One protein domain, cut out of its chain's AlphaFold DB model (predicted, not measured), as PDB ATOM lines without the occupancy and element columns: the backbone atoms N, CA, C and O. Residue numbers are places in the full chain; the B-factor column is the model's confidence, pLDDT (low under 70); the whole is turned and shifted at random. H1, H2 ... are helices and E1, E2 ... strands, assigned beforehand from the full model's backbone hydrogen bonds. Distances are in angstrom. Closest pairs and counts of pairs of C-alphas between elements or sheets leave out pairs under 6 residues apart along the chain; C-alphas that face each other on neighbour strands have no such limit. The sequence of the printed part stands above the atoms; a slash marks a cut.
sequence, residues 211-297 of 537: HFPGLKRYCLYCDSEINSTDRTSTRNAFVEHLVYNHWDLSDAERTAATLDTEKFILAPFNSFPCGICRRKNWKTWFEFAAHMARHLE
ATOM      1  N   HIS A 211     192.827 223.943 312.218       74.62
ATOM      2  CA  HIS A 211     192.133 225.001 312.976       74.62
ATOM      3  C   HIS A 211     192.976 225.682 314.064       74.62
ATOM      4  O   HIS A 211     192.460 226.519 314.804       74.62
ATOM      5  N   PHE A 212     194.276 225.381 314.149       67.50
ATOM      6  CA  PHE A 212     195.217 226.086 315.023       67.50
ATOM      7  C   PHE A 212     196.178 226.975 314.206       67.50
ATOM      8  O   PHE A 212     197.289 226.552 313.890       67.50
ATOM      9  N   PRO A 213     195.810 228.230 313.868       47.81
ATOM     10  CA  PRO A 213     196.685 229.140 313.115       47.81
ATOM     11  C   PRO A 213     197.912 229.614 313.917       47.81
ATOM     12  O   PRO A 213     198.875 230.109 313.347       47.81
ATOM     13  N   GLY A 214     197.931 229.405 315.240       50.28
ATOM     14  CA  GLY A 214     199.136 229.559 316.069       50.28
ATOM     15  C   GLY A 214     200.180 228.443 315.894       50.28
ATOM     16  O   GLY A 214     201.198 228.451 316.587       50.28
ATOM     17  N   LEU A 215     199.930 227.467 315.015       53.78
ATOM     18  CA  LEU A 215     200.855 226.391 314.664       53.78
ATOM     19  C   LEU A 215     201.819 226.860 313.565       53.78
ATOM     20  O   LEU A 215     201.620 226.570 312.386       53.78
ATOM     21  N   LYS A 216     202.882 227.570 313.955       57.34
ATOM     22  CA  LYS A 216     203.961 227.942 313.029       57.34
ATOM     23  C   LYS A 216     204.638 226.669 312.511       57.34
ATOM     24  O   LYS A 216     205.258 225.938 313.290       57.34
ATOM     25  N   ARG A 217     204.505 226.411 311.206       64.25
ATOM     26  CA  ARG A 217     205.291 225.408 310.475       64.25
ATOM     27  C   ARG A 217     206.553 226.070 309.931       64.25
ATOM     28  O   ARG A 217     206.494 227.206 309.473       64.25
ATOM     29  N   TYR A 218     207.668 225.349 309.935       69.50
ATOM     30  CA  TYR A 218     208.912 225.782 309.295       69.50
ATOM     31  C   TYR A 218     209.332 224.738 308.268       69.50
ATOM     32  O   TYR A 218     209.428 223.559 308.601       69.50
ATOM     33  N   CYS A 219     209.577 225.161 307.029       75.50
ATOM     34  CA  CYS A 219     210.052 224.262 305.982       75.50
ATOM     35  C   CYS A 219     211.520 223.880 306.224       75.50
ATOM     36  O   CYS A 219     212.379 224.756 306.244       75.50
ATOM     37  N   LEU A 220     211.846 222.590 306.363       70.94
ATOM     38  CA  LEU A 220     213.229 222.158 306.637       70.94
ATOM     39  C   LEU A 220     214.227 222.398 305.490       70.94
ATOM     40  O   LEU A 220     215.427 222.269 305.712       70.94
ATOM     41  N   TYR A 221     213.757 222.765 304.295       76.56
ATOM     42  CA  TYR A 221     214.606 223.041 303.131       76.56
ATOM     43  C   TYR A 221     215.039 224.515 303.023       76.56
ATOM     44  O   TYR A 221     216.001 224.816 302.320       76.56
ATOM     45  N   CYS A 222     214.357 225.441 303.711       81.88
ATOM     46  CA  CYS A 222     214.671 226.879 303.670       81.88
ATOM     47  C   CYS A 222     214.436 227.638 304.997       81.88
ATOM     48  O   CYS A 222     214.543 228.862 305.018       81.88
ATOM     49  N   ASP A 223     214.057 226.935 306.073       74.50
ATOM     50  CA  ASP A 223     213.598 227.450 307.378       74.50
ATOM     51  C   ASP A 223     212.529 228.575 307.295       74.50
ATOM     52  O   ASP A 223     212.311 229.317 308.255       74.50
ATOM     53  N   SER A 224     211.804 228.683 306.172       77.56
ATOM     54  CA  SER A 224     210.725 229.666 305.998       77.56
ATOM     55  C   SER A 224     209.515 229.334 306.866       77.56
ATOM     56  O   SER A 224     209.067 228.186 306.915       77.56
ATOM     57  N   GLU A 225     208.969 230.357 307.525       74.56
ATOM     58  CA  GLU A 225     207.780 230.244 308.367       74.56
ATOM     59  C   GLU A 225     206.503 230.240 307.520       74.56
ATOM     60  O   GLU A 225     206.150 231.240 306.891       74.56
ATOM     61  N   ILE A 226     205.789 229.117 307.536       73.62
ATOM     62  CA  ILE A 226     204.551 228.927 306.789       73.62
ATOM     63  C   ILE A 226     203.368 229.173 307.723       73.62
ATOM     64  O   ILE A 226     203.141 228.436 308.687       73.62
ATOM     65  N   ASN A 227     202.624 230.232 307.417       62.09
ATOM     66  CA  ASN A 227     201.424 230.654 308.128       62.09
ATOM     67  C   ASN A 227     200.178 230.279 307.311       62.09
ATOM     68  O   ASN A 227     200.195 230.354 306.083       62.09
ATOM     69  N   SER A 228     199.091 229.896 307.982       59.12
ATOM     70  CA  SER A 228     197.770 229.776 307.353       59.12
ATOM     71  C   SER A 228     197.132 231.143 307.114       59.12
ATOM     72  O   SER A 228     197.442 232.126 307.789       59.12
ATOM     73  N   THR A 229     196.197 231.183 306.168       56.72
ATOM     74  CA  THR A 229     195.258 232.296 305.988       56.72
ATOM     75  C   THR A 229     193.897 231.932 306.590       56.72
ATOM     76  O   THR A 229     193.684 230.814 307.059       56.72
ATOM     77  N   ASP A 230     192.951 232.866 306.555       51.62
ATOM     78  CA  ASP A 230     191.534 232.637 306.869       51.62
ATOM     79  C   ASP A 230     190.869 231.586 305.955       51.62
ATOM     80  O   ASP A 230     189.877 230.972 306.345       51.62
ATOM     81  N   ARG A 231     191.416 231.376 304.750       52.53
ATOM     82  CA  ARG A 231     190.845 230.520 303.692       52.53
ATOM     83  C   ARG A 231     191.625 229.233 303.425       52.53
ATOM     84  O   ARG A 231     191.042 228.279 302.916       52.53
ATOM     85  N   THR A 232     192.912 229.184 303.767       55.88
ATOM     86  CA  THR A 232     193.809 228.067 303.432       55.88
ATOM     87  C   THR A 232     194.363 227.426 304.701       55.88
ATOM     88  O   THR A 232     195.047 228.076 305.495       55.88
ATOM     89  N   SER A 233     194.093 226.127 304.882       61.72
ATOM     90  CA  SER A 233     194.577 225.363 306.040       61.72
ATOM     91  C   SER A 233     196.107 225.393 306.133       61.72
ATOM     92  O   SER A 233     196.811 225.450 305.121       61.72
ATOM     93  N   THR A 234     196.647 225.283 307.348       61.91
ATOM     94  CA  THR A 234     198.099 225.340 307.577       61.91
ATOM     95  C   THR A 234     198.855 224.188 306.887       61.91
ATOM     96  O   THR A 234     200.056 224.300 306.665       61.91
ATOM     97  N   ARG A 235     198.172 223.085 306.527       65.06
ATOM     98  CA  ARG A 235     198.727 222.008 305.684       65.06
ATOM     99  C   ARG A 235     198.713 222.385 304.199       65.06
ATOM    100  O   ARG A 235     199.716 222.181 303.524       65.06
ATOM    101  N   ASN A 236     197.624 222.961 303.693       71.81
ATOM    102  CA  ASN A 236     197.514 223.337 302.279       71.81
ATOM    103  C   ASN A 236     198.519 224.443 301.917       71.81
ATOM    104  O   ASN A 236     199.231 224.305 300.928       71.81
ATOM    105  N   ALA A 237     198.678 225.455 302.778       74.62
ATOM    106  CA  ALA A 237     199.692 226.503 302.613       74.62
ATOM    107  C   ALA A 237     201.133 225.944 302.607       74.62
ATOM    108  O   ALA A 237     202.022 226.499 301.963       74.62
ATOM    109  N   PHE A 238     201.376 224.819 303.293       74.31
ATOM    110  CA  PHE A 238     202.666 224.123 303.273       74.31
ATOM    111  C   PHE A 238     202.897 223.365 301.959       74.31
ATOM    112  O   PHE A 238     203.985 223.444 301.395       74.31
ATOM    113  N   VAL A 239     201.867 222.698 301.429       78.00
ATOM    114  CA  VAL A 239     201.919 222.048 300.108       78.00
ATOM    115  C   VAL A 239     202.130 223.083 298.997       78.00
ATOM    116  O   VAL A 239     203.006 222.895 298.156       78.00
ATOM    117  N   GLU A 240     201.403 224.203 299.026       81.94
ATOM    118  CA  GLU A 240     201.606 225.336 298.109       81.94
ATOM    119  C   GLU A 240     203.042 225.873 298.200       81.94
ATOM    120  O   GLU A 240     203.718 226.012 297.181       81.94
ATOM    121  N   HIS A 241     203.556 226.101 299.415       85.94
ATOM    122  CA  HIS A 241     204.942 226.522 299.612       85.94
ATOM    123  C   HIS A 241     205.947 225.544 298.981       85.94
ATOM    124  O   HIS A 241     206.841 225.997 298.261       85.94
ATOM    125  N   LEU A 242     205.796 224.232 299.202       84.50
ATOM    126  CA  LEU A 242     206.665 223.218 298.597       84.50
ATOM    127  C   LEU A 242     206.583 223.235 297.064       84.50
ATOM    128  O   LEU A 242     207.616 223.175 296.407       84.50
ATOM    129  N   VAL A 243     205.390 223.361 296.480       85.25
ATOM    130  CA  VAL A 243     205.214 223.411 295.016       85.25
ATOM    131  C   VAL A 243     205.873 224.653 294.404       85.25
ATOM    132  O   VAL A 243     206.542 224.536 293.379       85.25
ATOM    133  N   TYR A 244     205.731 225.829 295.025       84.69
ATOM    134  CA  TYR A 244     206.246 227.086 294.463       84.69
ATOM    135  C   TYR A 244     207.720 227.380 294.779       84.69
ATOM    136  O   TYR A 244     208.381 228.051 293.990       84.69
ATOM    137  N   ASN A 245     208.246 226.908 295.915       82.56
ATOM    138  CA  ASN A 245     209.599 227.250 296.390       82.56
ATOM    139  C   ASN A 245     210.572 226.060 296.345       82.56
ATOM    140  O   ASN A 245     211.782 226.274 296.331       82.56
ATOM    141  N   HIS A 246     210.050 224.830 296.288       85.00
ATOM    142  CA  HIS A 246     210.803 223.572 296.245       85.00
ATOM    143  C   HIS A 246     210.304 222.684 295.089       85.00
ATOM    144  O   HIS A 246     209.969 221.502 295.235       85.00
ATOM    145  N   TRP A 247     210.209 223.306 293.909       83.38
ATOM    146  CA  TRP A 247     209.794 222.674 292.652       83.38
ATOM    147  C   TRP A 247     210.733 221.532 292.224       83.38
ATOM    148  O   TRP A 247     210.303 220.616 291.523       83.38
ATOM    149  N   ASP A 248     211.986 221.588 292.680       87.00
ATOM    150  CA  ASP A 248     213.086 220.655 292.445       87.00
ATOM    151  C   ASP A 248     212.938 219.313 293.182       87.00
ATOM    152  O   ASP A 248     213.507 218.315 292.741       87.00
ATOM    153  N   LEU A 249     212.138 219.262 294.252       84.12
ATOM    154  CA  LEU A 249     211.747 218.008 294.899       84.12
ATOM    155  C   LEU A 249     210.851 217.171 293.969       84.12
ATOM    156  O   LEU A 249     210.004 217.706 293.251       84.12
ATOM    157  N   SER A 250     210.962 215.844 294.018       84.88
ATOM    158  CA  SER A 250     209.959 214.959 293.408       84.88
ATOM    159  C   SER A 250     208.637 214.979 294.188       84.88
ATOM    160  O   SER A 250     208.581 215.404 295.340       84.88
ATOM    161  N   ASP A 251     207.551 214.461 293.606       77.69
ATOM    162  CA  ASP A 251     206.264 214.372 294.315       77.69
ATOM    163  C   ASP A 251     206.314 213.425 295.524       77.69
ATOM    164  O   ASP A 251     205.626 213.656 296.520       77.69
ATOM    165  N   ALA A 252     207.181 212.407 295.490       78.94
ATOM    166  CA  ALA A 252     207.457 211.555 296.645       78.94
ATOM    167  C   ALA A 252     208.155 212.343 297.767       78.94
ATOM    168  O   ALA A 252     207.782 212.216 298.932       78.94
ATOM    169  N   GLU A 253     209.113 213.210 297.426       78.62
ATOM    170  CA  GLU A 253     209.810 214.067 298.391       78.62
ATOM    171  C   GLU A 253     208.925 215.208 298.902       78.62
ATOM    172  O   GLU A 253     208.964 215.494 300.093       78.62
ATOM    173  N   ARG A 254     208.054 215.804 298.074       78.81
ATOM    174  CA  ARG A 254     207.024 216.763 298.529       78.81
ATOM    175  C   ARG A 254     206.002 216.111 299.463       78.81
ATOM    176  O   ARG A 254     205.591 216.725 300.451       78.81
ATOM    177  N   THR A 255     205.615 214.865 299.185       72.12
ATOM    178  CA  THR A 255     204.722 214.086 300.056       72.12
ATOM    179  C   THR A 255     205.409 213.794 301.388       72.12
ATOM    180  O   THR A 255     204.895 214.200 302.428       72.12
ATOM    181  N   ALA A 256     206.616 213.216 301.369       69.25
ATOM    182  CA  ALA A 256     207.417 212.987 302.573       69.25
ATOM    183  C   ALA A 256     207.670 214.289 303.357       69.25
ATOM    184  O   ALA A 256     207.502 214.315 304.573       69.25
ATOM    185  N   ALA A 257     207.971 215.399 302.679       70.69
ATOM    186  CA  ALA A 257     208.144 216.703 303.307       70.69
ATOM    187  C   ALA A 257     206.890 217.148 304.073       70.69
ATOM    188  O   ALA A 257     206.987 217.562 305.229       70.69
ATOM    189  N   THR A 258     205.711 216.997 303.465       68.19
ATOM    190  CA  THR A 258     204.405 217.320 304.070       68.19
ATOM    191  C   THR A 258     204.065 216.437 305.283       68.19
ATOM    192  O   THR A 258     203.207 216.807 306.078       68.19
ATOM    193  N   LEU A 259     204.718 215.281 305.438       63.34
ATOM    194  CA  LEU A 259     204.465 214.315 306.516       63.34
ATOM    195  C   LEU A 259     205.524 214.356 307.634       63.34
ATOM    196  O   LEU A 259     205.202 214.076 308.786       63.34
ATOM    197  N   ASP A 260     206.775 214.687 307.298       56.12
ATOM    198  CA  ASP A 260     207.963 214.380 308.113       56.12
ATOM    199  C   ASP A 260     208.780 215.624 308.524       56.12
ATOM    200  O   ASP A 260     209.625 215.548 309.415       56.12
ATOM    201  N   THR A 261     208.544 216.798 307.914       53.03
ATOM    202  CA  THR A 261     209.377 218.007 308.143       53.03
ATOM    203  C   THR A 261     208.835 218.971 309.211       53.03
ATOM    204  O   THR A 261     209.325 220.088 309.375       53.03
ATOM    205  N   GLU A 262     207.831 218.558 309.988       53.25
ATOM    206  CA  GLU A 262     207.039 219.470 310.822       53.25
ATOM    207  C   GLU A 262     207.718 219.857 312.160       53.25
ATOM    208  O   GLU A 262     207.397 219.349 313.239       53.25
ATOM    209  N   LYS A 263     208.627 220.846 312.117       48.94
ATOM    210  CA  LYS A 263     209.050 221.620 313.304       48.94
ATOM    211  C   LYS A 263     207.874 222.460 313.829       48.94
ATOM    212  O   LYS A 263     207.776 223.651 313.537       48.94
ATOM    213  N   PHE A 264     206.989 221.865 314.626       52.72
ATOM    214  CA  PHE A 264     205.958 222.626 315.335       52.72
ATOM    215  C   PHE A 264     206.579 223.524 316.411       52.72
ATOM    216  O   PHE A 264     206.978 223.038 317.472       52.72
ATOM    217  N   ILE A 265     206.548 224.843 316.208       46.75
ATOM    218  CA  ILE A 265     206.469 225.758 317.352       46.75
ATOM    219  C   ILE A 265     204.984 225.928 317.657       46.75
ATOM    220  O   ILE A 265     204.296 226.756 317.060       46.75
ATOM    221  N   LEU A 266     204.487 225.119 318.597       51.25
ATOM    222  CA  LEU A 266     203.217 225.405 319.254       51.25
ATOM    223  C   LEU A 266     203.361 226.772 319.933       51.25
ATOM    224  O   LEU A 266     204.127 226.900 320.891       51.25
ATOM    225  N   ALA A 267     202.628 227.787 319.462       49.19
ATOM    226  CA  ALA A 267     202.441 229.000 320.251       49.19
ATOM    227  C   ALA A 267     201.982 228.586 321.665       49.19
ATOM    228  O   ALA A 267     201.119 227.708 321.776       49.19
ATOM    229  N   PRO A 268     202.574 229.136 322.743       50.31
ATOM    230  CA  PRO A 268     202.322 228.649 324.095       50.31
ATOM    231  C   PRO A 268     200.820 228.686 324.386       50.31
ATOM    232  O   PRO A 268     200.154 229.677 324.079       50.31
ATOM    233  N   PHE A 269     200.291 227.581 324.924       53.16
ATOM    234  CA  PHE A 269     198.855 227.292 325.046       53.16
ATOM    235  C   PHE A 269     198.198 228.138 326.153       53.16
ATOM    236  O   PHE A 269     197.704 227.645 327.168       53.16
ATOM    237  N   ASN A 270     198.206 229.454 325.941       48.25
ATOM    238  CA  ASN A 270     197.891 230.504 326.899       48.25
ATOM    239  C   ASN A 270     196.379 230.619 327.137       48.25
ATOM    240  O   ASN A 270     195.717 231.565 326.721       48.25
ATOM    241  N   SER A 271     195.858 229.610 327.838       56.06
ATOM    242  CA  SER A 271     194.619 229.628 328.620       56.06
ATOM    243  C   SER A 271     193.318 230.005 327.895       56.06
ATOM    244  O   SER A 271     192.383 230.510 328.530       56.06
ATOM    245  N   PHE A 272     193.173 229.627 326.617       68.81
ATOM    246  CA  PHE A 272     191.839 229.546 326.016       68.81
ATOM    247  C   PHE A 272     190.946 228.583 326.835       68.81
ATOM    248  O   PHE A 272     191.391 227.499 327.243       68.81
ATOM    249  N   PRO A 273     189.700 228.979 327.147       81.44
ATOM    250  CA  PRO A 273     188.782 228.138 327.897       81.44
ATOM    251  C   PRO A 273     188.268 226.978 327.040       81.44
ATOM    252  O   PRO A 273     188.012 227.136 325.850       81.44
ATOM    253  N   CYS A 274     188.021 225.830 327.668       87.25
ATOM    254  CA  CYS A 274     187.199 224.781 327.074       87.25
ATOM    255  C   CYS A 274     185.813 225.339 326.712       87.25
ATOM    256  O   CYS A 274     185.129 225.874 327.581       87.25
ATOM    257  N   GLY A 275     185.376 225.173 325.462       88.44
ATOM    258  CA  GLY A 275     184.062 225.630 324.989       88.44
ATOM    259  C   GLY A 275     182.854 224.982 325.678       88.44
ATOM    260  O   GLY A 275     181.733 225.369 325.398       88.44
ATOM    261  N   ILE A 276     183.054 224.013 326.579       90.62
ATOM    262  CA  ILE A 276     181.975 223.302 327.280       90.62
ATOM    263  C   ILE A 276     181.996 223.654 328.777       90.62
ATOM    264  O   ILE A 276     181.101 224.339 329.262       90.62
ATOM    265  N   CYS A 277     183.047 223.292 329.524       90.31
ATOM    266  CA  CYS A 277     183.118 223.592 330.968       90.31
ATOM    267  C   CYS A 277     183.911 224.862 331.347       90.31
ATOM    268  O   CYS A 277     184.110 225.129 332.533       90.31
ATOM    269  N   ARG A 278     184.425 225.622 330.368       89.12
ATOM    270  CA  ARG A 278     185.267 226.831 330.529       89.12
ATOM    271  C   ARG A 278     186.530 226.673 331.401       89.12
ATOM    272  O   ARG A 278     187.148 227.678 331.756       89.12
ATOM    273  N   ARG A 279     186.988 225.441 331.690       86.50
ATOM    274  CA  ARG A 279     188.314 225.176 332.295       86.50
ATOM    275  C   ARG A 279     189.425 225.795 331.431       86.50
ATOM    276  O   ARG A 279     189.315 225.804 330.208       86.50
ATOM    277  N   LYS A 280     190.478 226.307 332.071       83.00
ATOM    278  CA  LYS A 280     191.649 226.967 331.462       83.00
ATOM    279  C   LYS A 280     192.954 226.314 331.951       83.00
ATOM    280  O   LYS A 280     192.911 225.391 332.761       83.00
ATOM    281  N   ASN A 281     194.091 226.880 331.538       78.12
ATOM    282  CA  ASN A 281     195.443 226.597 332.046       78.12
ATOM    283  C   ASN A 281     195.965 225.186 331.710       78.12
ATOM    284  O   ASN A 281     196.480 224.473 332.570       78.12
ATOM    285  N   TRP A 282     195.831 224.810 330.440       76.25
ATOM    286  CA  TRP A 282     196.449 223.628 329.832       76.25
ATOM    287  C   TRP A 282     197.962 223.826 329.706       76.25
ATOM    288  O   TRP A 282     198.396 224.904 329.303       76.25
ATOM    289  N   LYS A 283     198.768 222.801 329.997       70.38
ATOM    290  CA  LYS A 283     200.215 222.834 329.721       70.38
ATOM    291  C   LYS A 283     200.534 222.508 328.263       70.38
ATOM    292  O   LYS A 283     201.494 223.030 327.712       70.38
ATOM    293  N   THR A 284     199.736 221.635 327.644       70.75
ATOM    294  CA  THR A 284     199.954 221.135 326.278       70.75
ATOM    295  C   THR A 284     198.641 221.018 325.506       70.75
ATOM    296  O   THR A 284     197.568 220.897 326.102       70.75
ATOM    297  N   TRP A 285     198.735 220.963 324.171       74.88
ATOM    298  CA  TRP A 285     197.618 220.578 323.298       74.88
ATOM    299  C   TRP A 285     196.962 219.271 323.759       74.88
ATOM    300  O   TRP A 285     195.743 219.202 323.867       74.88
ATOM    301  N   PHE A 286     197.763 218.258 324.105       75.75
ATOM    302  CA  PHE A 286     197.261 216.939 324.488       75.75
ATOM    303  C   PHE A 286     196.457 216.950 325.794       75.75
ATOM    304  O   PHE A 286     195.472 216.223 325.882       75.75
ATOM    305  N   GLU A 287     196.811 217.782 326.783       75.12
ATOM    306  CA  GLU A 287     195.987 217.951 327.993       75.12
ATOM    307  C   GLU A 287     194.609 218.551 327.668       75.12
ATOM    308  O   GLU A 287     193.601 218.099 328.216       75.12
ATOM    309  N   PHE A 288     194.551 219.538 326.764       81.06
ATOM    310  CA  PHE A 288     193.285 220.116 326.306       81.06
ATOM    311  C   PHE A 288     192.479 219.129 325.454       81.06
ATOM    312  O   PHE A 288     191.305 218.897 325.738       81.06
ATOM    313  N   ALA A 289     193.094 218.521 324.438       83.00
ATOM    314  CA  ALA A 289     192.441 217.583 323.531       83.00
ATOM    315  C   ALA A 289     191.863 216.388 324.306       83.00
ATOM    316  O   ALA A 289     190.689 216.062 324.148       83.00
ATOM    317  N   ALA A 290     192.630 215.826 325.247       80.75
ATOM    318  CA  ALA A 290     192.180 214.771 326.154       80.75
ATOM    319  C   ALA A 290     191.105 215.208 327.160       80.75
ATOM    320  O   ALA A 290     190.478 214.369 327.806       80.75
ATOM    321  N   HIS A 291     190.920 216.505 327.390       86.25
ATOM    322  CA  HIS A 291     189.831 217.025 328.210       86.25
ATOM    323  C   HIS A 291     188.564 217.265 327.381       86.25
ATOM    324  O   HIS A 291     187.482 216.872 327.807       86.25
ATOM    325  N   MET A 292     188.708 217.881 326.208       88.56
ATOM    326  CA  MET A 292     187.606 218.154 325.293       88.56
ATOM    327  C   MET A 292     186.994 216.852 324.764       88.56
ATOM    328  O   MET A 292     185.778 216.708 324.808       88.56
ATOM    329  N   ALA A 293     187.821 215.872 324.385       87.19
ATOM    330  CA  ALA A 293     187.375 214.542 323.971       87.19
ATOM    331  C   ALA A 293     186.413 213.902 324.982       87.19
ATOM    332  O   ALA A 293     185.334 213.488 324.584       87.19
ATOM    333  N   ARG A 294     186.721 213.955 326.286       87.69
ATOM    334  CA  ARG A 294     185.827 213.448 327.344       87.69
ATOM    335  C   ARG A 294     184.464 214.134 327.381       87.69
ATOM    336  O   ARG A 294     183.481 213.476 327.689       87.69
ATOM    337  N   HIS A 295     184.376 215.426 327.062       92.94
ATOM    338  CA  HIS A 295     183.079 216.097 326.941       92.94
ATOM    339  C   HIS A 295     182.334 215.697 325.664       92.94
ATOM    340  O   HIS A 295     181.123 215.523 325.714       92.94
ATOM    341  N   LEU A 296     183.039 215.530 324.541       94.06
ATOM    342  CA  LEU A 296     182.449 215.042 323.290       94.06
ATOM    343  C   LEU A 296     181.908 213.607 323.464       94.06
ATOM    344  O   LEU A 296     180.761 213.332 323.124       94.06
ATOM    345  N   GLU A 297     182.692 212.729 324.095       91.12
ATOM    346  CA  GLU A 297     182.306 211.379 324.521       91.12
ATOM    347  C   GLU A 297     181.085 211.413 325.460       91.12
ATOM    348  O   GLU A 297     180.051 210.841 325.112       91.12
TER     349      GLU A 297
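AT A GLANCE: This is residues 211 to 297 of the 537 residues of an uncharacterized protein of Talaromyces amestolkiae (UniProt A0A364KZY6). The model is a loose rod with two helical ends. At one end H1 and H2 pack on each other at a slant, with the short strand E1 nearer to them than to H3. At the other end is H3, apart from both other helices and reached through the long unnamed stretch of residues 261 to 284. The printed part has 87 residues, with one named strand and three named helices in the order E1, H1, H2, H3; the class is mostly helix, though under half of the residues are in named elements, and E1 pairs with no named strand. The whole is loose, with a radius of gyration of the C-alphas of 15.9 A and spans of 49 by 24 by 23 A.

HOW THE PARTS SIT: Strand E1, residues 215 to 218, has short antiparallel pairings on two unnamed stretches: its residues 215 to 216 with residues 265 to 266, and its residues 217 to 218 with residues 225 to 226. E1 and H1, residues 236 to 245, have one pair of C-alphas within 8 A, those of Arg 217 and Phe 238 at 7.8 A. H1 and H2, residues 251 to 260, touch, with 5 pairs of C-alphas within 8 A; the closest are those of Leu 242 and Arg 254, 6.5 A apart. They run opposite ways at a steep tilt of 48 degrees. E1 and H2 are apart. H3, residues 285 to 297, is apart from E1, H1 and H2. In H1 and H2 every O i to N i+4 pair is within hydrogen-bond range, and in H3 7 of 9 are.

IN THESE COORDINATES: E1 begins at C-alpha 215, at (200.855, 226.391, 314.664), and measures 9.7 A from first to last C-alpha. H1, from Asn 236 to Asn 245, measures 14.0 A and begins at C-alpha 236, at (197.514, 223.337, 302.279). H2, from Asp 251 to Asp 260, measures 13.9 A. H3, from Trp 285 to Glu 297, is the longest helix at 17.9 A and ends at C-alpha 297, at (182.306, 211.379, 324.521).

THE WHOLE: The two C-alphas farthest apart are those of Asp 248 and Cys 277, at 48.9 A, while those of His 211 and Glu 297 are 20.4 A apart. The printed part has no cut. The link from E1 to H1, 17 residues, is long, the link from H1 to H2, 5 residues, is tight, and the link from H2 to H3, 24 residues, is long. The mean pLDDT of the printed part is 72.2; residues 212 to 218, 227 to 235, 256 and 258 to 272 are under 70.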